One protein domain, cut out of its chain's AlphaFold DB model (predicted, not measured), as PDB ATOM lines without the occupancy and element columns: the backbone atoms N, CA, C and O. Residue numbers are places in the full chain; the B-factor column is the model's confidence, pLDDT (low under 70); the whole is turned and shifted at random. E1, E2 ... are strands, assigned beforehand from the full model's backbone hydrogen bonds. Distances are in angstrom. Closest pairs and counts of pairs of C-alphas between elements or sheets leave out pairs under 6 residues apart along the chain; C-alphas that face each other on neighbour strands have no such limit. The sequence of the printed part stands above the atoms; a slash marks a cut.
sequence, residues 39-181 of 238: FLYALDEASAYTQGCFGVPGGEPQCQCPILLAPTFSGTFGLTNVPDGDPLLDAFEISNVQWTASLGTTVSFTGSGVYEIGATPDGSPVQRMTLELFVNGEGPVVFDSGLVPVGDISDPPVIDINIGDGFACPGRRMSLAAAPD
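What this domain is: This is residues 39 to 181 of the 238 residues of an uncharacterized protein of Planctomycetes bacterium (UniProt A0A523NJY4). What shape does one see first? One twisted sheet rolls up into a nearly closed barrel: strands E4 to E8 follow one another round much of the wall, and E9, E10 and E1 lead round to E4 again, with no strand pairing between E8 and E9. Toward one end of E10, E2 takes the place beside it that E1 takes toward the other, and E3 lies next to E2. What is it made of? The printed part has 143 residues with ten named strands, E1 to E10 along the chain, and no named helix; the class is all strand, the sheet is branched and its neighbour pairs are antiparallel. It is compact, with a radius of gyration of the C-alphas of 15.3 A, and spans 44 by 34 by 25 A.

How they stand to each other: Where does the first strand stand? E1, residues 39 to 43, has E4, residues 73 to 82, on one side and E10, residues 171 to 180, on the other side. It is antiparallel to E4 at 155 degrees, with N 41 and O 77 within hydrogen-bond range at 2.8 A. It is antiparallel to E10 at 129 degrees, with no backbone N and O within hydrogen-bond range; C-alphas 41 and 180, which face each other, are 4.7 A apart. What comes next? E2, residues 48 to 52, and E3, residues 68 to 70, form a hairpin, with N 51 and O 68 within hydrogen-bond range at 2.9 A. On the other side of E2 lies E10, antiparallel at 173 degrees, with N 50 and O 173 2.8 A apart. E3, an edge strand, runs on into E4 across a break of 2 residues, at 71 degrees. How does the sheet go on? E4, E5, residues 89 to 102, E6, residues 106 to 119, E7, residues 125 to 135, and E8, residues 138 to 144, make a meander, in which each strand after E4 is the antiparallel neighbour of the one before and forms a hairpin with it. Within hydrogen-bond range, pair by pair, are N 80 and O 93 at 2.9 A, N 94 and O 113 at 2.8 A, N 116 and O 128 at 2.8 A, and N 133 and O 141 at 2.9 A. E5 bends by 72 degrees at residue 96 and E6 by 68 degrees at residue 111. Does the ring close? E9, residues 159 to 164, forms a hairpin with E10, with N 161 and O 176 within hydrogen-bond range at 2.9 A. E8 and E9 are edge strands, and their closest C-alphas, those of Phe 143 and Gly 164, are 4.8 A apart.

Where its parts are: Where does one begin? E1 starts at C-alpha 39, at (138.964, 176.600, 135.380). Which strands are long? From first to last C-alpha, E4 measures 27.2 A, E5 34.0 A, E6 37.3 A, E7 31.0 A and E10 28.4 A. E6 runs from C-alpha 106 at (165.049, 172.939, 134.296) to C-alpha 119. Where does the last strand end? E10 ends at C-alpha 180, at (140.153, 170.685, 134.291).

The domain as a whole: How large is it? The two C-alphas farthest apart, those of Gly 104 and Asp 122, are 45.4 A apart. Which links are long? Residues 53 to 67, between E2 and E3, lie 17 to 24 A from the mean of all C-alphas, and residues 145 to 158 join E8 to E9. In the second link, residues 148 to 149 pair antiparallel with residues 126 to 127 of E7. Is anything cut or uncertain? The printed part has no cut; its mean pLDDT is 90.9, and residues 57 to 58 and 84 to 85 are under 70.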
ATOM      1  N   PHE A  39     138.632 177.963 134.988       86.88
ATOM      2  CA  PHE A  39     138.964 176.600 135.380       86.88
ATOM      3  C   PHE A  39     140.479 176.464 135.442       86.88
ATOM      4  O   PHE A  39     141.172 176.852 134.499       86.88
ATOM      5  N   LEU A  40     141.000 175.901 136.526       88.62
ATOM      6  CA  LEU A  40     142.404 175.538 136.571       88.62
ATOM      7  C   LEU A  40     142.635 174.206 135.864       88.62
ATOM      8  O   LEU A  40     141.860 173.264 136.001       88.62
ATOM      9  N   TYR A  41     143.735 174.135 135.132       93.12
ATOM     10  CA  TYR A  41     144.234 172.936 134.490       93.12
ATOM     11  C   TYR A  41     145.632 172.615 135.000       93.12
ATOM     12  O   TYR A  41     146.473 173.507 135.148       93.12
ATOM     13  N   ALA A  42     145.902 171.325 135.178       91.75
ATOM     14  CA  ALA A  42     147.232 170.795 135.431       91.75
ATOM     15  C   ALA A  42     147.667 169.891 134.271       91.75
ATOM     16  O   ALA A  42     146.887 169.073 133.780       91.75
ATOM     17  N   LEU A  43     148.919 170.042 133.834       94.44
ATOM     18  CA  LEU A  43     149.534 169.125 132.877       94.44
ATOM     19  C   LEU A  43     149.708 167.750 133.526       94.44
ATOM     20  O   LEU A  43     150.298 167.643 134.605       94.44
ATOM     21  N   ASP A  44     149.227 166.710 132.851       92.50
ATOM     22  CA  ASP A  44     149.340 165.331 133.314       92.50
ATOM     23  C   ASP A  44     150.628 164.635 132.822       92.50
ATOM     24  O   ASP A  44     151.474 165.211 132.136       92.50
ATOM     25  N   GLU A  45     150.784 163.358 133.177       92.56
ATOM     26  CA  GLU A  45     151.960 162.538 132.849       92.56
ATOM     27  C   GLU A  45     152.118 162.208 131.352       92.56
ATOM     28  O   GLU A  45     153.190 161.758 130.938       92.56
ATOM     29  N   ALA A  46     151.080 162.404 130.533       93.44
ATOM     30  CA  ALA A  46     151.154 162.257 129.082       93.44
ATOM     31  C   ALA A  46     151.707 163.519 128.396       93.44
ATOM     32  O   ALA A  46     152.098 163.461 127.223       93.44
ATOM     33  N   SER A  47     151.797 164.641 129.117       97.00
ATOM     34  CA  SER A  47     152.434 165.856 128.619       97.00
ATOM     35  C   SER A  47     153.940 165.665 128.420       97.00
ATOM     36  O   SER A  47     154.643 165.071 129.237       97.00
ATOM     37  N   ALA A  48     154.471 166.206 127.325       97.19
ATOM     38  CA  ALA A  48     155.893 166.108 127.007       97.19
ATOM     39  C   ALA A  48     156.416 167.352 126.291       97.19
ATOM     40  O   ALA A  48     155.745 167.929 125.434       97.19
ATOM     41  N   TYR A  49     157.668 167.715 126.573       96.94
ATOM     42  CA  TYR A  49     158.380 168.779 125.866       96.94
ATOM     43  C   TYR A  49     159.546 168.206 125.066       96.94
ATOM     44  O   TYR A  49     160.317 167.384 125.557       96.94
ATOM     45  N   THR A  50     159.696 168.644 123.818       95.38
ATOM     46  CA  THR A  50     160.779 168.212 122.934       95.38
ATOM     47  C   THR A  50     161.461 169.415 122.295       95.38
ATOM     48  O   THR A  50     160.802 170.305 121.758       95.38
ATOM     49  N   GLN A  51     162.792 169.410 122.278       94.19
ATOM     50  CA  GLN A  51     163.605 170.413 121.594       94.19
ATOM     51  C   GLN A  51     164.559 169.733 120.615       94.19
ATOM     52  O   GLN A  51     165.255 168.790 120.981       94.19
ATOM     53  N   GLY A  52     164.625 170.205 119.373       91.12
ATOM     54  CA  GLY A  52     165.528 169.613 118.387       91.12
ATOM     55  C   GLY A  52     165.321 170.108 116.962       91.12
ATOM     56  O   GLY A  52     164.514 170.997 116.700       91.12
ATOM     57  N   CYS A  53     166.059 169.529 116.018       88.44
ATOM     58  CA  CYS A  53     165.868 169.793 114.595       88.44
ATOM     59  C   CYS A  53     164.767 168.884 114.049       88.44
ATOM     60  O   CYS A  53     164.990 167.699 113.796       88.44
ATOM     61  N   PHE A  54     163.575 169.442 113.859       83.75
ATOM     62  CA  PHE A  54     162.461 168.729 113.247       83.75
ATOM     63  C   PHE A  54     162.495 168.921 111.726       83.75
ATOM     64  O   PHE A  54     162.670 170.035 111.235       83.75
ATOM     65  N   GLY A  55     162.344 167.829 110.974       71.94
ATOM     66  CA  GLY A  55     162.185 167.898 109.522       71.94
ATOM     67  C   GLY A  55     160.887 168.610 109.133       71.94
ATOM     68  O   GLY A  55     159.923 168.646 109.905       71.94
ATOM     69  N   VAL A  56     160.854 169.158 107.920       73.06
ATOM     70  CA  VAL A  56     159.620 169.673 107.311       73.06
ATOM     71  C   VAL A  56     158.977 168.577 106.459       73.06
ATOM     72  O   VAL A  56     159.697 167.710 105.954       73.06
ATOM     73  N   PRO A  57     157.648 168.572 106.254       68.62
ATOM     74  CA  PRO A  57     157.023 167.623 105.338       68.62
ATOM     75  C   PRO A  57     157.685 167.683 103.951       68.62
ATOM     76  O   PRO A  57     157.619 168.700 103.264       68.62
ATOM     77  N   GLY A  58     158.358 166.598 103.554       69.88
ATOM     78  CA  GLY A  58     159.057 166.495 102.269       69.88
ATOM     79  C   GLY A  58     160.449 167.143 102.195       69.88
ATOM     80  O   GLY A  58     160.974 167.264 101.089       69.88
ATOM     81  N   GLY A  59     161.061 167.542 103.317       71.62
ATOM     82  CA  GLY A  59     162.397 168.148 103.328       71.62
ATOM     83  C   GLY A  59     163.253 167.769 104.537       71.62
ATOM     84  O   GLY A  59     162.750 167.474 105.620       71.62
ATOM     85  N   GLU A  60     164.572 167.802 104.342       72.75
ATOM     86  CA  GLU A  60     165.562 167.645 105.412       72.75
ATOM     87  C   GLU A  60     165.475 168.812 106.420       72.75
ATOM     88  O   GLU A  60     165.119 169.934 106.035       72.75
ATOM     89  N   PRO A  61     165.790 168.591 107.709       72.12
ATOM     90  CA  PRO A  61     165.799 169.658 108.702       72.12
ATOM     91  C   PRO A  61     166.828 170.747 108.355       72.12
ATOM     92  O   PRO A  61     167.930 170.460 107.886       72.12
ATOM     93  N   GLN A  62     166.490 172.013 108.633       73.25
ATOM     94  CA  GLN A  62     167.368 173.164 108.350       73.25
ATOM     95  C   GLN A  62     168.636 173.205 109.226       73.25
ATOM     96  O   GLN A  62     169.553 173.982 108.963       73.25
ATOM     97  N   CYS A  63     168.711 172.340 110.238       80.94
ATOM     98  CA  CYS A  63     169.880 172.113 111.074       80.94
ATOM     99  C   CYS A  63     170.096 170.637 111.374       80.94
ATOM    100  O   CYS A  63     169.183 169.818 111.299       80.94
ATOM    101  N   GLN A  64     171.315 170.329 111.810       82.88
ATOM    102  CA  GLN A  64     171.659 169.059 112.431       82.88
ATOM    103  C   GLN A  64     171.876 169.287 113.927       82.88
ATOM    104  O   GLN A  64     172.873 169.879 114.333       82.88
ATOM    105  N   CYS A  65     170.938 168.833 114.751       85.19
ATOM    106  CA  CYS A  65     171.081 168.803 116.201       85.19
ATOM    107  C   CYS A  65     170.276 167.624 116.776       85.19
ATOM    108  O   CYS A  65     169.351 167.137 116.116       85.19
ATOM    109  N   PRO A  66     170.650 167.111 117.962       88.81
ATOM    110  CA  PRO A  66     169.924 166.019 118.592       88.81
ATOM    111  C   PRO A  66     168.513 166.457 118.995       88.81
ATOM    112  O   PRO A  66     168.282 167.612 119.348       88.81
ATOM    113  N   ILE A  67     167.586 165.504 118.980       90.38
ATOM    114  CA  ILE A  67     166.260 165.674 119.569       90.38
ATOM    115  C   ILE A  67     166.372 165.321 121.052       90.38
ATOM    116  O   ILE A  67     166.734 164.197 121.401       90.38
ATOM    117  N   LEU A  68     166.093 166.294 121.912       93.44
ATOM    118  CA  LEU A  68     166.040 166.148 123.360       93.44
ATOM    119  C   LEU A  68     164.574 166.057 123.787       93.44
ATOM    120  O   LEU A  68     163.774 166.914 123.416       93.44
ATOM    121  N   LEU A  69     164.237 165.034 124.569       93.88
ATOM    122  CA  LEU A  69     162.896 164.795 125.102       93.88
ATOM    123  C   LEU A  69     162.906 164.984 126.621       93.88
ATOM    124  O   LEU A  69     163.720 164.372 127.313       93.88
ATOM    125  N   ALA A  70     161.978 165.792 127.121       92.88
ATOM    126  CA  ALA A  70     161.651 165.934 128.529       92.88
ATOM    127  C   ALA A  70     160.345 165.171 128.806       92.88
ATOM    128  O   ALA A  70     159.272 165.697 128.505       92.88
ATOM    129  N   PRO A  71     160.415 163.951 129.370       81.12
ATOM    130  CA  PRO A  71     159.221 163.211 129.773       81.12
ATOM    131  C   PRO A  71     158.598 163.779 131.055       81.12
ATOM    132  O   PRO A  71     157.436 163.537 131.329       81.12
ATOM    133  N   THR A  72     159.363 164.524 131.859       87.81
ATOM    134  CA  THR A  72     158.822 165.283 132.990       87.81
ATOM    135  C   THR A  72     158.493 166.684 132.498       87.81
ATOM    136  O   THR A  72     159.385 167.540 132.446       87.81
ATOM    137  N   PHE A  73     157.246 166.885 132.084       96.06
ATOM    138  CA  PHE A  73     156.699 168.182 131.715       96.06
ATOM    139  C   PHE A  73     155.411 168.407 132.504       96.06
ATOM    140  O   PHE A  73     154.443 167.685 132.316       96.06
ATOM    141  N   SER A  74     155.437 169.354 133.437       94.56
ATOM    142  CA  SER A  74     154.358 169.557 134.403       94.56
ATOM    143  C   SER A  74     154.141 171.034 134.703       94.56
ATOM    144  O   SER A  74     155.009 171.871 134.436       94.56
ATOM    145  N   GLY A  75     152.991 171.353 135.288       92.94
ATOM    146  CA  GLY A  75     152.639 172.699 135.725       92.94
ATOM    147  C   GLY A  75     151.160 172.988 135.522       92.94
ATOM    148  O   GLY A  75     150.400 172.080 135.194       92.94
ATOM    149  N   THR A  76     150.766 174.245 135.705       93.69
ATOM    150  CA  THR A  76     149.358 174.658 135.668       93.69
ATOM    151  C   THR A  76     149.109 175.827 134.723       93.69
ATOM    152  O   THR A  76     150.044 176.487 134.253       93.69
ATOM    153  N   PHE A  77     147.841 176.038 134.387       95.75
ATOM    154  CA  PHE A  77     147.342 177.219 133.687       95.75
ATOM    155  C   PHE A  77     145.847 177.406 133.975       95.75
ATOM    156  O   PHE A  77     145.151 176.453 134.319       95.75
ATOM    157  N   GLY A  78     145.354 178.633 133.836       93.00
ATOM    158  CA  GLY A  78     143.928 178.944 133.901       93.00
ATOM    159  C   GLY A  78     143.301 178.946 132.512       93.00
ATOM    160  O   GLY A  78     143.935 179.389 131.551       93.00
ATOM    161  N   LEU A  79     142.058 178.485 132.415       93.75
ATOM    162  CA  LEU A  79     141.244 178.514 131.209       93.75
ATOM    163  C   LEU A  79     139.927 179.240 131.494       93.75
ATOM    164  O   LEU A  79     139.110 178.782 132.295       93.75
ATOM    165  N   THR A  80     139.710 180.368 130.830       91.75
ATOM    166  CA  THR A  80     138.550 181.234 131.067       91.75
ATOM    167  C   THR A  80     137.723 181.315 129.796       91.75
ATOM    168  O   THR A  80     138.237 181.727 128.758       91.75
ATOM    169  N   ASN A  81     136.447 180.931 129.846       90.19
ATOM    170  CA  ASN A  81     135.573 181.075 128.679       90.19
ATOM    171  C   ASN A  81     135.408 182.562 128.332       90.19
ATOM    172  O   ASN A  81     135.144 183.382 129.215       90.19
ATOM    173  N   VAL A  82     135.563 182.900 127.052       89.00
ATOM    174  CA  VAL A  82     135.365 184.252 126.529       89.00
ATOM    175  C   VAL A  82     134.024 184.258 125.790       89.00
ATOM    176  O   VAL A  82     133.966 183.771 124.662       89.00
ATOM    177  N   PRO A  83     132.938 184.796 126.385       70.94
ATOM    178  CA  PRO A  83     131.570 184.573 125.899       70.94
ATOM    179  C   PRO A  83     131.203 185.223 124.553       70.94
ATOM    180  O   PRO A  83     130.040 185.193 124.164       70.94
ATOM    181  N   ASP A  84     132.155 185.809 123.831       65.19
ATOM    182  CA  ASP A  84     131.921 186.537 122.588       65.19
ATOM    183  C   ASP A  84     132.908 186.049 121.514       65.19
ATOM    184  O   ASP A  84     134.082 186.423 121.515       65.19
ATOM    185  N   GLY A  85     132.435 185.206 120.587       62.59
ATOM    186  CA  GLY A  85     133.285 184.529 119.602       62.59
ATOM    187  C   GLY A  85     132.571 184.047 118.333       62.59
ATOM    188  O   GLY A  85     131.406 184.364 118.080       62.59
ATOM    189  N   ASP A  86     133.322 183.317 117.504       76.88
ATOM    190  CA  ASP A  86     132.835 182.616 116.311       76.88
ATOM    191  C   ASP A  86     131.708 181.642 116.711       76.88
ATOM    192  O   ASP A  86     131.906 180.837 117.616       76.88
ATOM    193  N   PRO A  87     130.528 181.653 116.059       80.00
ATOM    194  CA  PRO A  87     129.441 180.731 116.404       80.00
ATOM    195  C   PRO A  87     129.793 179.245 116.228       80.00
ATOM    196  O   PRO A  87     129.004 178.388 116.620       80.00
ATOM    197  N   LEU A  88     130.911 178.934 115.572       86.88
ATOM    198  CA  LEU A  88     131.394 177.580 115.346       86.88
ATOM    199  C   LEU A  88     132.498 177.151 116.318       86.88
ATOM    200  O   LEU A  88     132.722 175.946 116.440       86.88
ATOM    201  N   LEU A  89     133.183 178.096 116.969       90.00
ATOM    202  CA  LEU A  89     134.314 177.835 117.858       90.00
ATOM    203  C   LEU A  89     134.162 178.636 119.152       90.00
ATOM    204  O   LEU A  89     134.250 179.864 119.150       90.00
ATOM    205  N   ASP A  90     134.009 177.919 120.260       91.88
ATOM    206  CA  ASP A  90     134.127 178.499 121.587       91.88
ATOM    207  C   ASP A  90     135.583 178.902 121.826       91.88
ATOM    208  O   ASP A  90     136.512 178.132 121.557       91.88
ATOM    209  N   ALA A  91     135.778 180.117 122.336       93.25
ATOM    210  CA  ALA A  91     137.088 180.667 122.640       93.25
ATOM    211  C   ALA A  91     137.310 180.735 124.152       93.25
ATOM    212  O   ALA A  91     136.440 181.148 124.924       93.25
ATOM    213  N   PHE A  92     138.514 180.368 124.562       94.44
ATOM    214  CA  PHE A  92     138.967 180.405 125.937       94.44
ATOM    215  C   PHE A  92     140.287 181.166 126.021       94.44
ATOM    216  O   PHE A  92     141.219 180.916 125.254       94.44
ATOM    217  N   GLU A  93     140.380 182.081 126.975       95.56
ATOM    218  CA  GLU A  93     141.639 182.710 127.347       95.56
ATOM    219  C   GLU A  93     142.455 181.731 128.194       95.56
ATOM    220  O   GLU A  93     141.948 181.153 129.156       95.56
ATOM    221  N   ILE A  94     143.727 181.559 127.836       97.38
ATOM    222  CA  ILE A  94     144.711 180.841 128.642       97.38
ATOM    223  C   ILE A  94     145.516 181.866 129.428       97.38
ATOM    224  O   ILE A  94     146.173 182.731 128.842       97.38
ATOM    225  N   SER A  95     145.531 181.726 130.748       95.31
ATOM    226  CA  SER A  95     146.238 182.622 131.662       95.31
ATOM    227  C   SER A  95     147.136 181.856 132.634       95.31
ATOM    228  O   SER A  95     147.058 180.633 132.749       95.31
ATOM    229  N   ASN A  96     148.018 182.583 133.331       92.56
ATOM    230  CA  ASN A  96     148.846 182.063 134.426       92.56
ATOM    231  C   ASN A  96     149.610 180.772 134.092       92.56
ATOM    232  O   ASN A  96     149.760 179.904 134.948       92.56
ATOM    233  N   VAL A  97     150.110 180.645 132.857       97.31
ATOM    234  CA  VAL A  97     150.929 179.491 132.477       97.31
ATOM    235  C   VAL A  97     152.165 179.454 133.369       97.31
ATOM    236  O   VAL A  97     152.935 180.418 133.410       97.31
ATOM    237  N   GLN A  98     152.357 178.340 134.068       95.94
ATOM    238  CA  GLN A  98     153.532 178.068 134.887       95.94
ATOM    239  C   GLN A  98     153.949 176.617 134.692       95.94
ATOM    240  O   GLN A  98     153.546 175.736 135.449       95.94
ATOM    241  N   TRP A  99     154.753 176.360 133.661       97.75
ATOM    242  CA  TRP A  99     155.202 175.006 133.335       97.75
ATOM    243  C   TRP A  99     156.700 174.840 133.500       97.75
ATOM    244  O   TRP A  99     157.486 175.782 133.361       97.75
ATOM    245  N   THR A 100     157.108 173.602 133.750       97.44
ATOM    246  CA  THR A 100     158.510 173.218 133.843       97.44
ATOM    247  C   THR A 100     158.765 171.914 133.111       97.44
ATOM    248  O   THR A 100     157.986 170.969 133.199       97.44
ATOM    249  N   ALA A 101     159.883 171.861 132.393       97.00
ATOM    250  CA  ALA A 101     160.397 170.657 131.756       97.00
ATOM    251  C   ALA A 101     161.844 170.400 132.189       97.00
ATOM    252  O   ALA A 101     162.547 171.324 132.602       97.00
ATOM    253  N   SER A 102     162.328 169.163 132.055       94.50
ATOM    254  CA  SER A 102     163.729 168.822 132.336       94.50
ATOM    255  C   SER A 102     164.417 168.190 131.129       94.50
ATOM    256  O   SER A 102     164.112 167.066 130.742       94.50
ATOM    257  N   LEU A 103     165.400 168.899 130.567       91.75
ATOM    258  CA  LEU A 103     166.319 168.391 129.533       91.75
ATOM    259  C   LEU A 103     167.733 168.189 130.110       91.75
ATOM    260  O   LEU A 103     168.736 168.527 129.486       91.75
ATOM    261  N   GLY A 104     167.817 167.730 131.363       89.06
ATOM    262  CA  GLY A 104     169.049 167.727 132.167       89.06
ATOM    263  C   GLY A 104     169.307 169.050 132.904       89.06
ATOM    264  O   GLY A 104     170.115 169.099 133.826       89.06
ATOM    265  N   THR A 105     168.568 170.097 132.540       91.06
ATOM    266  CA  THR A 105     168.377 171.336 133.303       91.06
ATOM    267  C   THR A 105     166.899 171.708 133.255       91.06
ATOM    268  O   THR A 105     166.197 171.308 132.319       91.06
ATOM    269  N   THR A 106     166.427 172.442 134.264       95.25
ATOM    270  CA  THR A 106     165.049 172.939 134.296       95.25
ATOM    271  C   THR A 106     164.858 174.002 133.222       95.25
ATOM    272  O   THR A 106     165.616 174.969 133.162       95.25
ATOM    273  N   VAL A 107     163.829 173.820 132.403       96.56
ATOM    274  CA  VAL A 107     163.309 174.819 131.472       96.56
ATOM    275  C   VAL A 107     161.972 175.295 132.020       96.56
ATOM    276  O   VAL A 107     161.097 174.463 132.249       96.56
ATOM    277  N   SER A 108     161.814 176.595 132.254       97.06
ATOM    278  CA  SER A 108     160.543 177.180 132.689       97.06
ATOM    279  C   SER A 108     159.801 177.835 131.530       97.06
ATOM    280  O   SER A 108     160.419 178.406 130.626       97.06
ATOM    281  N   PHE A 109     158.475 177.770 131.580       98.06
ATOM    282  CA  PHE A 109     157.577 178.416 130.633       98.06
ATOM    283  C   PHE A 109     156.563 179.254 131.399       98.06
ATOM    284  O   PHE A 109     155.910 178.748 132.312       98.06
ATOM    285  N   THR A 110     156.428 180.520 131.014       98.31
ATOM    286  CA  THR A 110     155.377 181.407 131.517       98.31
ATOM    287  C   THR A 110     154.725 182.169 130.380       98.31
ATOM    288  O   THR A 110     155.367 182.413 129.364       98.31
ATOM    289  N   GLY A 111     153.462 182.555 130.522       97.00
ATOM    290  CA  GLY A 111     152.773 183.305 129.476       97.00
ATOM    291  C   GLY A 111     151.265 183.123 129.490       97.00
ATOM    292  O   GLY A 111     150.664 182.840 130.528       97.00
ATOM    293  N   SER A 112     150.676 183.309 128.318       97.62
ATOM    294  CA  SER A 112     149.232 183.306 128.096       97.62
ATOM    295  C   SER A 112     148.920 182.907 126.655       97.62
ATOM    296  O   SER A 112     149.824 182.756 125.829       97.62
ATOM    297  N   GLY A 113     147.644 182.757 126.326       97.31
ATOM    298  CA  GLY A 113     147.238 182.463 124.961       97.31
ATOM    299  C   GLY A 113     145.738 182.326 124.789       97.31
ATOM    300  O   GLY A 113     144.957 182.803 125.608       97.31
ATOM    301  N   VAL A 114     145.353 181.670 123.703       96.94
ATOM    302  CA  VAL A 114     143.961 181.405 123.350       96.94
ATOM    303  C   VAL A 114     143.823 179.942 122.953       96.94
ATOM    304  O   VAL A 114     144.652 179.403 122.212       96.94
ATOM    305  N   TYR A 115     142.759 179.320 123.443       97.00
ATOM    306  CA  TYR A 115     142.296 178.011 123.017       97.00
ATOM    307  C   TYR A 115     140.931 178.141 122.356       97.00
ATOM    308  O   TYR A 115     140.036 178.788 122.887       97.00
ATOM    309  N   GLU A 116     140.784 177.529 121.192       95.62
ATOM    310  CA  GLU A 116     139.554 177.509 120.413       95.62
ATOM    311  C   GLU A 116     139.139 176.049 120.227       95.62
ATOM    312  O   GLU A 116     139.967 175.220 119.843       95.62
ATOM    313  N   ILE A 117     137.873 175.721 120.472       95.12
ATOM    314  CA  ILE A 117     137.321 174.378 120.256       95.12
ATOM    315  C   ILE A 117     135.891 174.476 119.740       95.12
ATOM    316  O   ILE A 117     135.127 175.349 120.131       95.12
ATOM    317  N   GLY A 118     135.518 173.581 118.836       93.62
ATOM    318  CA  GLY A 118     134.176 173.546 118.280       93.62
ATOM    319  C   GLY A 118     134.140 172.684 117.033       93.62
ATOM    320  O   GLY A 118     134.735 171.608 117.002       93.62
ATOM    321  N   ALA A 119     133.459 173.143 115.991       92.31
ATOM    322  CA  ALA A 119     133.312 172.380 114.760       92.31
ATOM    323  C   ALA A 119     133.579 173.222 113.511       92.31
ATOM    324  O   ALA A 119     133.262 174.402 113.446       92.31
ATOM    325  N   THR A 120     134.112 172.609 112.459       91.31
ATOM    326  CA  THR A 120     134.145 173.226 111.128       91.31
ATOM    327  C   THR A 120     132.729 173.352 110.542       91.31
ATOM    328  O   THR A 120     131.797 172.704 111.021       91.31
ATOM    329  N   PRO A 121     132.520 174.134 109.460       91.00
ATOM    330  CA  PRO A 121     131.194 174.293 108.842       91.00
ATOM    331  C   PRO A 121     130.521 172.995 108.360       91.00
ATOM    332  O   PRO A 121     129.318 172.985 108.104       91.00
ATOM    333  N   ASP A 122     131.282 171.911 108.193       91.44
ATOM    334  CA  ASP A 122     130.788 170.572 107.851       91.44
ATOM    335  C   ASP A 122     130.464 169.700 109.083       91.44
ATOM    336  O   ASP A 122     130.031 168.558 108.927       91.44
ATOM    337  N   GLY A 123     130.633 170.238 110.294       89.81
ATOM    338  CA  GLY A 123     130.369 169.566 111.563       89.81
ATOM    339  C   GLY A 123     131.532 168.732 112.104       89.81
ATOM    340  O   GLY A 123     131.338 168.036 113.099       89.81
ATOM    341  N   SER A 124     132.716 168.765 111.480       92.81
ATOM    342  CA  SER A 124     133.875 168.024 111.996       92.81
ATOM    343  C   SER A 124     134.442 168.710 113.249       92.81
ATOM    344  O   SER A 124     134.730 169.906 113.191       92.81
ATOM    345  N   PRO A 125     134.628 167.991 114.369       95.00
ATOM    346  CA  PRO A 125     135.164 168.575 115.593       95.00
ATOM    347  C   PRO A 125     136.632 168.980 115.412       95.00
ATOM    348  O   PRO A 125     137.461 168.201 114.926       95.00
ATOM    349  N   VAL A 126     136.957 170.209 115.807       96.38
ATOM    350  CA  VAL A 126     138.294 170.796 115.684       96.38
ATOM    351  C   VAL A 126     138.664 171.619 116.909       96.38
ATOM    352  O   VAL A 126     137.804 172.104 117.641       96.38
ATOM    353  N   GLN A 127     139.965 171.801 117.092       97.25
ATOM    354  CA  GLN A 127     140.546 172.653 118.116       97.25
ATOM    355  C   GLN A 127     141.784 173.384 117.588       97.25
ATOM    356  O   GLN A 127     142.420 172.951 116.621       97.25
ATOM    357  N   ARG A 128     142.151 174.481 118.247       96.94
ATOM    358  CA  ARG A 128     143.402 175.205 118.035       96.94
ATOM    359  C   ARG A 128     143.880 175.811 119.343       96.94
ATOM    360  O   ARG A 128     143.097 176.368 120.097       96.94
ATOM    361  N   MET A 129     145.183 175.762 119.580       98.12
ATOM    362  CA  MET A 129     145.819 176.475 120.676       98.12
ATOM    363  C   MET A 129     146.925 177.367 120.130       98.12
ATOM    364  O   MET A 129     147.792 176.902 119.389       98.12
ATOM    365  N   THR A 130     146.897 178.639 120.522       98.06
ATOM    366  CA  THR A 130     147.971 179.600 120.263       98.06
ATOM    367  C   THR A 130     148.458 180.167 121.589       98.06
ATOM    368  O   THR A 130     147.675 180.762 122.322       98.06
ATOM    369  N   LEU A 131     149.744 180.003 121.895       98.44
ATOM    370  CA  LEU A 131     150.366 180.501 123.122       98.44
ATOM    371  C   LEU A 131     151.495 181.473 122.809       98.44
ATOM    372  O   LEU A 131     152.261 181.266 121.869       98.44
ATOM    373  N   GLU A 132     151.657 182.473 123.663       98.19
ATOM    374  CA  GLU A 132     152.820 183.349 123.712       98.19
ATOM    375  C   GLU A 132     153.575 183.083 125.014       98.19
ATOM    376  O   GLU A 132     153.150 183.502 126.092       98.19
ATOM    377  N   LEU A 133     154.690 182.354 124.922       98.19
ATOM    378  CA  LEU A 133     155.433 181.881 126.091       98.19
ATOM    379  C   LEU A 133     156.821 182.516 126.186       98.19
ATOM    380  O   LEU A 133     157.582 182.561 125.218       98.19
ATOM    381  N   PHE A 134     157.191 182.934 127.388       97.81
ATOM    382  CA  PHE A 134     158.567 183.182 127.789       97.81
ATOM    383  C   PHE A 134     159.206 181.859 128.206       97.81
ATOM    384  O   PHE A 134     158.680 181.146 129.057       97.81
ATOM    385  N   VAL A 135     160.358 181.537 127.625       96.25
ATOM    386  CA  VAL A 135     161.131 180.326 127.910       96.25
ATOM    387  C   VAL A 135     162.366 180.727 128.699       96.25
ATOM    388  O   VAL A 135     163.195 181.482 128.201       96.25
ATOM    389  N   ASN A 136     162.489 180.260 129.942       96.38
ATOM    390  CA  ASN A 136     163.521 180.714 130.884       96.38
ATOM    391  C   ASN A 136     163.557 182.247 131.056       96.38
ATOM    392  O   ASN A 136     164.618 182.835 131.263       96.38
ATOM    393  N   GLY A 137     162.395 182.901 130.946       95.00
ATOM    394  CA  GLY A 137     162.265 184.361 130.996       95.00
ATOM    395  C   GLY A 137     162.589 185.091 129.686       95.00
ATOM    396  O   GLY A 137     162.450 186.311 129.634       95.00
ATOM    397  N   GLU A 138     162.978 184.384 128.621       95.06
ATOM    398  CA  GLU A 138     163.217 184.962 127.293       95.06
ATOM    399  C   GLU A 138     162.004 184.763 126.375       95.06
ATOM    400  O   GLU A 138     161.483 183.657 126.254       95.06
ATOM    401  N   GLY A 139     161.543 185.811 125.691       90.00
ATOM    402  CA  GLY A 139     160.364 185.720 124.824       90.00
ATOM    403  C   GLY A 139     159.683 187.072 124.573       90.00
ATOM    404  O   GLY A 139     160.319 188.110 124.786       90.00
ATOM    405  N   PRO A 140     158.409 187.070 124.124       94.56
ATOM    406  CA  PRO A 140     157.551 185.895 123.930       94.56
ATOM    407  C   PRO A 140     157.884 185.102 122.658       94.56
ATOM    408  O   PRO A 140     158.318 185.647 121.644       94.56
ATOM    409  N   VAL A 141     157.660 183.794 122.718       95.94
ATOM    410  CA  VAL A 141     157.721 182.859 121.593       95.94
ATOM    411  C   VAL A 141     156.312 182.369 121.318       95.94
ATOM    412  O   VAL A 141     155.641 181.894 122.233       95.94
ATOM    413  N   VAL A 142     155.891 182.446 120.058       96.69
ATOM    414  CA  VAL A 142     154.585 181.941 119.631       96.69
ATOM    415  C   VAL A 142     154.657 180.433 119.413       96.69
ATOM    416  O   VAL A 142     155.502 179.960 118.653       96.69
ATOM    417  N   PHE A 143     153.745 179.705 120.044       97.38
ATOM    418  CA  PHE A 143     153.461 178.300 119.783       97.38
ATOM    419  C   PHE A 143     152.056 178.181 119.204       97.38
ATOM    420  O   PHE A 143     151.126 178.773 119.742       97.38
ATOM    421  N   ASP A 144     151.893 177.415 118.130       97.19
ATOM    422  CA  ASP A 144     150.599 177.218 117.470       97.19
ATOM    423  C   ASP A 144     150.442 175.739 117.105       97.19
ATOM    424  O   ASP A 144     151.391 175.101 116.633       97.19
ATOM    425  N   SER A 145     149.261 175.177 117.342       96.88
ATOM    426  CA  SER A 145     148.904 173.832 116.871       96.88
ATOM    427  C   SER A 145     148.484 173.820 115.400       96.88
ATOM    428  O   SER A 145     148.499 172.775 114.750       96.88
ATOM    429  N   GLY A 146     148.056 174.971 114.878       95.50
ATOM    430  CA  GLY A 146     147.129 175.044 113.757       95.50
ATOM    431  C   GLY A 146     145.741 174.516 114.139       95.50
ATOM    432  O   GLY A 146     145.513 174.056 115.258       95.50
ATOM    433  N   LEU A 147     144.800 174.574 113.197       95.06
ATOM    434  CA  LEU A 147     143.490 173.950 113.375       95.06
ATOM    435  C   LEU A 147     143.629 172.437 113.175       95.06
ATOM    436  O   LEU A 147     143.965 171.984 112.077       95.06
ATOM    437  N   VAL A 148     143.392 171.666 114.232       96.38
ATOM    438  CA  VAL A 148     143.561 170.209 114.245       96.38
ATOM    439  C   VAL A 148     142.267 169.514 114.668       96.38
ATOM    440  O   VAL A 148     141.476 170.101 115.405       96.38
ATOM    441  N   PRO A 149     142.014 168.273 114.219       95.75
ATOM    442  CA  PRO A 149     140.860 167.508 114.680       95.75
ATOM    443  C   PRO A 149     140.914 167.237 116.189       95.75
ATOM    444  O   PRO A 149     141.996 167.054 116.750       95.75
ATOM    445  N   VAL A 150     139.744 167.135 116.816       94.19
ATOM    446  CA  VAL A 150     139.575 166.608 118.181       94.19
ATOM    447  C   VAL A 150     138.597 165.432 118.152       94.19
ATOM    448  O   VAL A 150     137.832 165.291 117.202       94.19
ATOM    449  N   GLY A 151     138.680 164.534 119.135       85.62
ATOM    450  CA  GLY A 151     137.780 163.384 119.234       85.62
ATOM    451  C   GLY A 151     136.386 163.804 119.692       85.62
ATOM    452  O   GLY A 151     135.496 164.025 118.874       85.62
ATOM    453  N   ASP A 152     136.227 163.925 121.006       83.31
ATOM    454  CA  ASP A 152     134.996 164.379 121.645       83.31
ATOM    455  C   ASP A 152     135.198 165.786 122.221       83.31
ATOM    456  O   ASP A 152     136.280 166.118 122.705       83.31
ATOM    457  N   ILE A 153     134.150 166.609 122.177       86.06
ATOM    458  CA  ILE A 153     134.126 167.938 122.799       86.06
ATOM    459  C   ILE A 153     133.406 167.804 124.142       86.06
ATOM    460  O   ILE A 153     132.268 167.331 124.191       86.06
ATOM    461  N   SER A 154     134.069 168.209 125.224       88.00
ATOM    462  CA  SER A 154     133.509 168.261 126.577       88.00
ATOM    463  C   SER A 154     133.417 169.701 127.076       88.00
ATOM    464  O   SER A 154     134.092 170.586 126.555       88.00
ATOM    465  N   ASP A 155     132.601 169.922 128.105       85.44
ATOM    466  CA  ASP A 155     132.502 171.202 128.805       85.44
ATOM    467  C   ASP A 155     132.561 170.962 130.329       85.44
ATOM    468  O   ASP A 155     131.659 170.302 130.862       85.44
ATOM    469  N   PRO A 156     133.610 171.429 131.038       86.81
ATOM    470  CA  PRO A 156     134.820 172.070 130.505       86.81
ATOM    471  C   PRO A 156     135.652 171.154 129.569       86.81
ATOM    472  O   PRO A 156     135.572 169.920 129.667       86.81
ATOM    473  N   PRO A 157     136.435 171.722 128.628       91.69
ATOM    474  CA  PRO A 157     137.158 170.943 127.621       91.69
ATOM    475  C   PRO A 157     138.337 170.174 128.223       91.69
ATOM    476  O   PRO A 157     139.064 170.699 129.058       91.69
ATOM    477  N   VAL A 158     138.569 168.942 127.775       93.19
ATOM    478  CA  VAL A 158     139.832 168.226 128.018       93.19
ATOM    479  C   VAL A 158     140.829 168.612 126.928       93.19
ATOM    480  O   VAL A 158     140.496 168.592 125.744       93.19
ATOM    481  N   ILE A 159     142.052 168.956 127.321       95.69
ATOM    482  CA  ILE A 159     143.123 169.351 126.411       95.69
ATOM    483  C   ILE A 159     143.958 168.121 126.061       95.69
ATOM    484  O   ILE A 159     144.573 167.520 126.936       95.69
ATOM    485  N   ASP A 160     144.008 167.786 124.775       96.19
ATOM    486  CA  ASP A 160     144.983 166.869 124.174       96.19
ATOM    487  C   ASP A 160     145.396 167.465 122.824       96.19
ATOM    488  O   ASP A 160     144.646 167.410 121.841       96.19
ATOM    489  N   ILE A 161     146.537 168.156 122.797       97.06
ATOM    490  CA  ILE A 161     146.963 168.922 121.625       97.06
ATOM    491  C   ILE A 161     148.483 169.024 121.508       97.06
ATOM    492  O   ILE A 161     149.213 169.150 122.488       97.06
ATOM    493  N   ASN A 162     148.971 169.018 120.268       96.81
ATOM    494  CA  ASN A 162     150.375 169.268 119.962       96.81
ATOM    495  C   ASN A 162     150.561 170.702 119.463       96.81
ATOM    496  O   ASN A 162     149.901 171.111 118.509       96.81
ATOM    497  N   ILE A 163     151.505 171.430 120.055       96.94
ATOM    498  CA  ILE A 163     151.885 172.792 119.660       96.94
ATOM    499  C   ILE A 163     153.382 172.873 119.352       96.94
ATOM    500  O   ILE A 163     154.192 172.084 119.851       96.94
ATOM    501  N   GLY A 164     153.779 173.848 118.537       94.94
ATOM    502  CA  GLY A 164     155.190 174.109 118.258       94.94
ATOM    503  C   GLY A 164     155.457 175.534 117.794       94.94
ATOM    504  O   GLY A 164     154.549 176.229 117.351       94.94
ATOM    505  N   ASP A 165     156.719 175.953 117.846       92.25
ATOM    506  CA  ASP A 165     157.168 177.287 117.411       92.25
ATOM    507  C   ASP A 165     157.442 177.377 115.893       92.25
ATOM    508  O   ASP A 165     158.314 178.108 115.413       92.25
ATOM    509  N   GLY A 166     156.684 176.603 115.111       83.44
ATOM    510  CA  GLY A 166     156.806 176.517 113.660       83.44
ATOM    511  C   GLY A 166     158.065 175.773 113.199       83.44
ATOM    512  O   GLY A 166     158.269 174.601 113.514       83.44
ATOM    513  N   PHE A 167     158.883 176.443 112.381       71.69
ATOM    514  CA  PHE A 167     160.078 175.877 111.735       71.69
ATOM    515  C   PHE A 167     161.392 176.369 112.358       71.69
ATOM    516  O   PHE A 167     162.429 176.376 111.691       71.69
ATOM    517  N   ALA A 168     161.353 176.820 113.616       79.19
ATOM    518  CA  ALA A 168     162.555 177.229 114.328       79.19
ATOM    519  C   ALA A 168     163.571 176.077 114.424       79.19
ATOM    520  O   ALA A 168     163.239 174.892 114.324       79.19
ATOM    521  N   CYS A 169     164.845 176.436 114.575       81.56
ATOM    522  CA  CYS A 169     165.955 175.497 114.540       81.56
ATOM    523  C   CYS A 169     167.043 175.961 115.550       81.56
ATOM    524  O   CYS A 169     167.679 176.995 115.322       81.56
ATOM    525  N   PRO A 170     167.249 175.251 116.683       87.06
ATOM    526  CA  PRO A 170     166.431 174.134 117.164       87.06
ATOM    527  C   PRO A 170     164.980 174.578 117.393       87.06
ATOM    528  O   PRO A 170     164.737 175.658 117.923       87.06
ATOM    529  N   GLY A 171     164.036 173.745 116.971       90.69
ATOM    530  CA  GLY A 171     162.613 173.966 117.186       90.69
ATOM    531  C   GLY A 171     162.181 173.422 118.535       90.69
ATOM    532  O   GLY A 171     162.898 172.640 119.172       90.69
ATOM    533  N   ARG A 172     160.986 173.817 118.953       93.75
ATOM    534  CA  ARG A 172     160.367 173.413 120.211       93.75
ATOM    535  C   ARG A 172     158.969 172.891 119.935       93.75
ATOM    536  O   ARG A 172     158.197 173.511 119.208       93.75
ATOM    537  N   ARG A 173     158.653 171.740 120.518       94.19
ATOM    538  CA  ARG A 173     157.337 171.110 120.430       94.19
ATOM    539  C   ARG A 173     156.880 170.670 121.803       94.19
ATOM    540  O   ARG A 173     157.694 170.231 122.614       94.19
ATOM    541  N   MET A 174     155.585 170.777 122.037       96.44
ATOM    542  CA  MET A 174     154.938 170.324 123.257       96.44
ATOM    543  C   MET A 174     153.741 169.468 122.871       96.44
ATOM    544  O   MET A 174     152.970 169.854 121.994       96.44
ATOM    545  N   SER A 175     153.613 168.324 123.527       96.44
ATOM    546  CA  SER A 175     152.355 167.595 123.625       96.44
ATOM    547  C   SER A 175     151.742 167.998 124.956       96.44
ATOM    548  O   SER A 175     152.391 167.828 125.989       96.44
ATOM    549  N   LEU A 176     150.552 168.585 124.920       97.19
ATOM    550  CA  LEU A 176     149.811 169.024 126.095       97.19
ATOM    551  C   LEU A 176     148.656 168.066 126.319       97.19
ATOM    552  O   LEU A 176     147.817 167.916 125.437       97.19
ATOM    553  N   ALA A 177     148.633 167.462 127.497       96.06
ATOM    554  CA  ALA A 177     147.538 166.661 128.006       96.06
ATOM    555  C   ALA A 177     147.154 167.220 129.382       96.06
ATOM    556  O   ALA A 177     147.991 167.303 130.285       96.06
ATOM    557  N   ALA A 178     145.925 167.714 129.499       95.00
ATOM    558  CA  ALA A 178     145.420 168.322 130.720       95.00
ATOM    559  C   ALA A 178     143.901 168.190 130.801       95.00
ATOM    560  O   ALA A 178     143.181 168.395 129.823       95.00
ATOM    561  N   ALA A 179     143.408 167.908 131.996       90.12
ATOM    562  CA  ALA A 179     141.994 167.981 132.319       90.12
ATOM    563  C   ALA A 179     141.756 169.182 133.246       90.12
ATOM    564  O   ALA A 179     142.689 169.593 133.945       90.12
ATOM    565  N   PRO A 180     140.535 169.743 133.254       87.12
ATOM    566  CA  PRO A 180     140.153 170.685 134.291       87.12
ATOM    567  C   PRO A 180     140.340 169.975 135.626       87.12
ATOM    568  O   PRO A 180     139.853 168.852 135.803       87.12
ATOM    569  N   ASP A 181     141.071 170.609 136.536       77.38
ATOM    570  CA  ASP A 181     141.132 170.115 137.897       77.38
ATOM    571  C   ASP A 181     139.698 170.098 138.424       77.38
ATOM    572  O   ASP A 181     138.917 171.030 138.185       77.38
TER     573      ASP A 181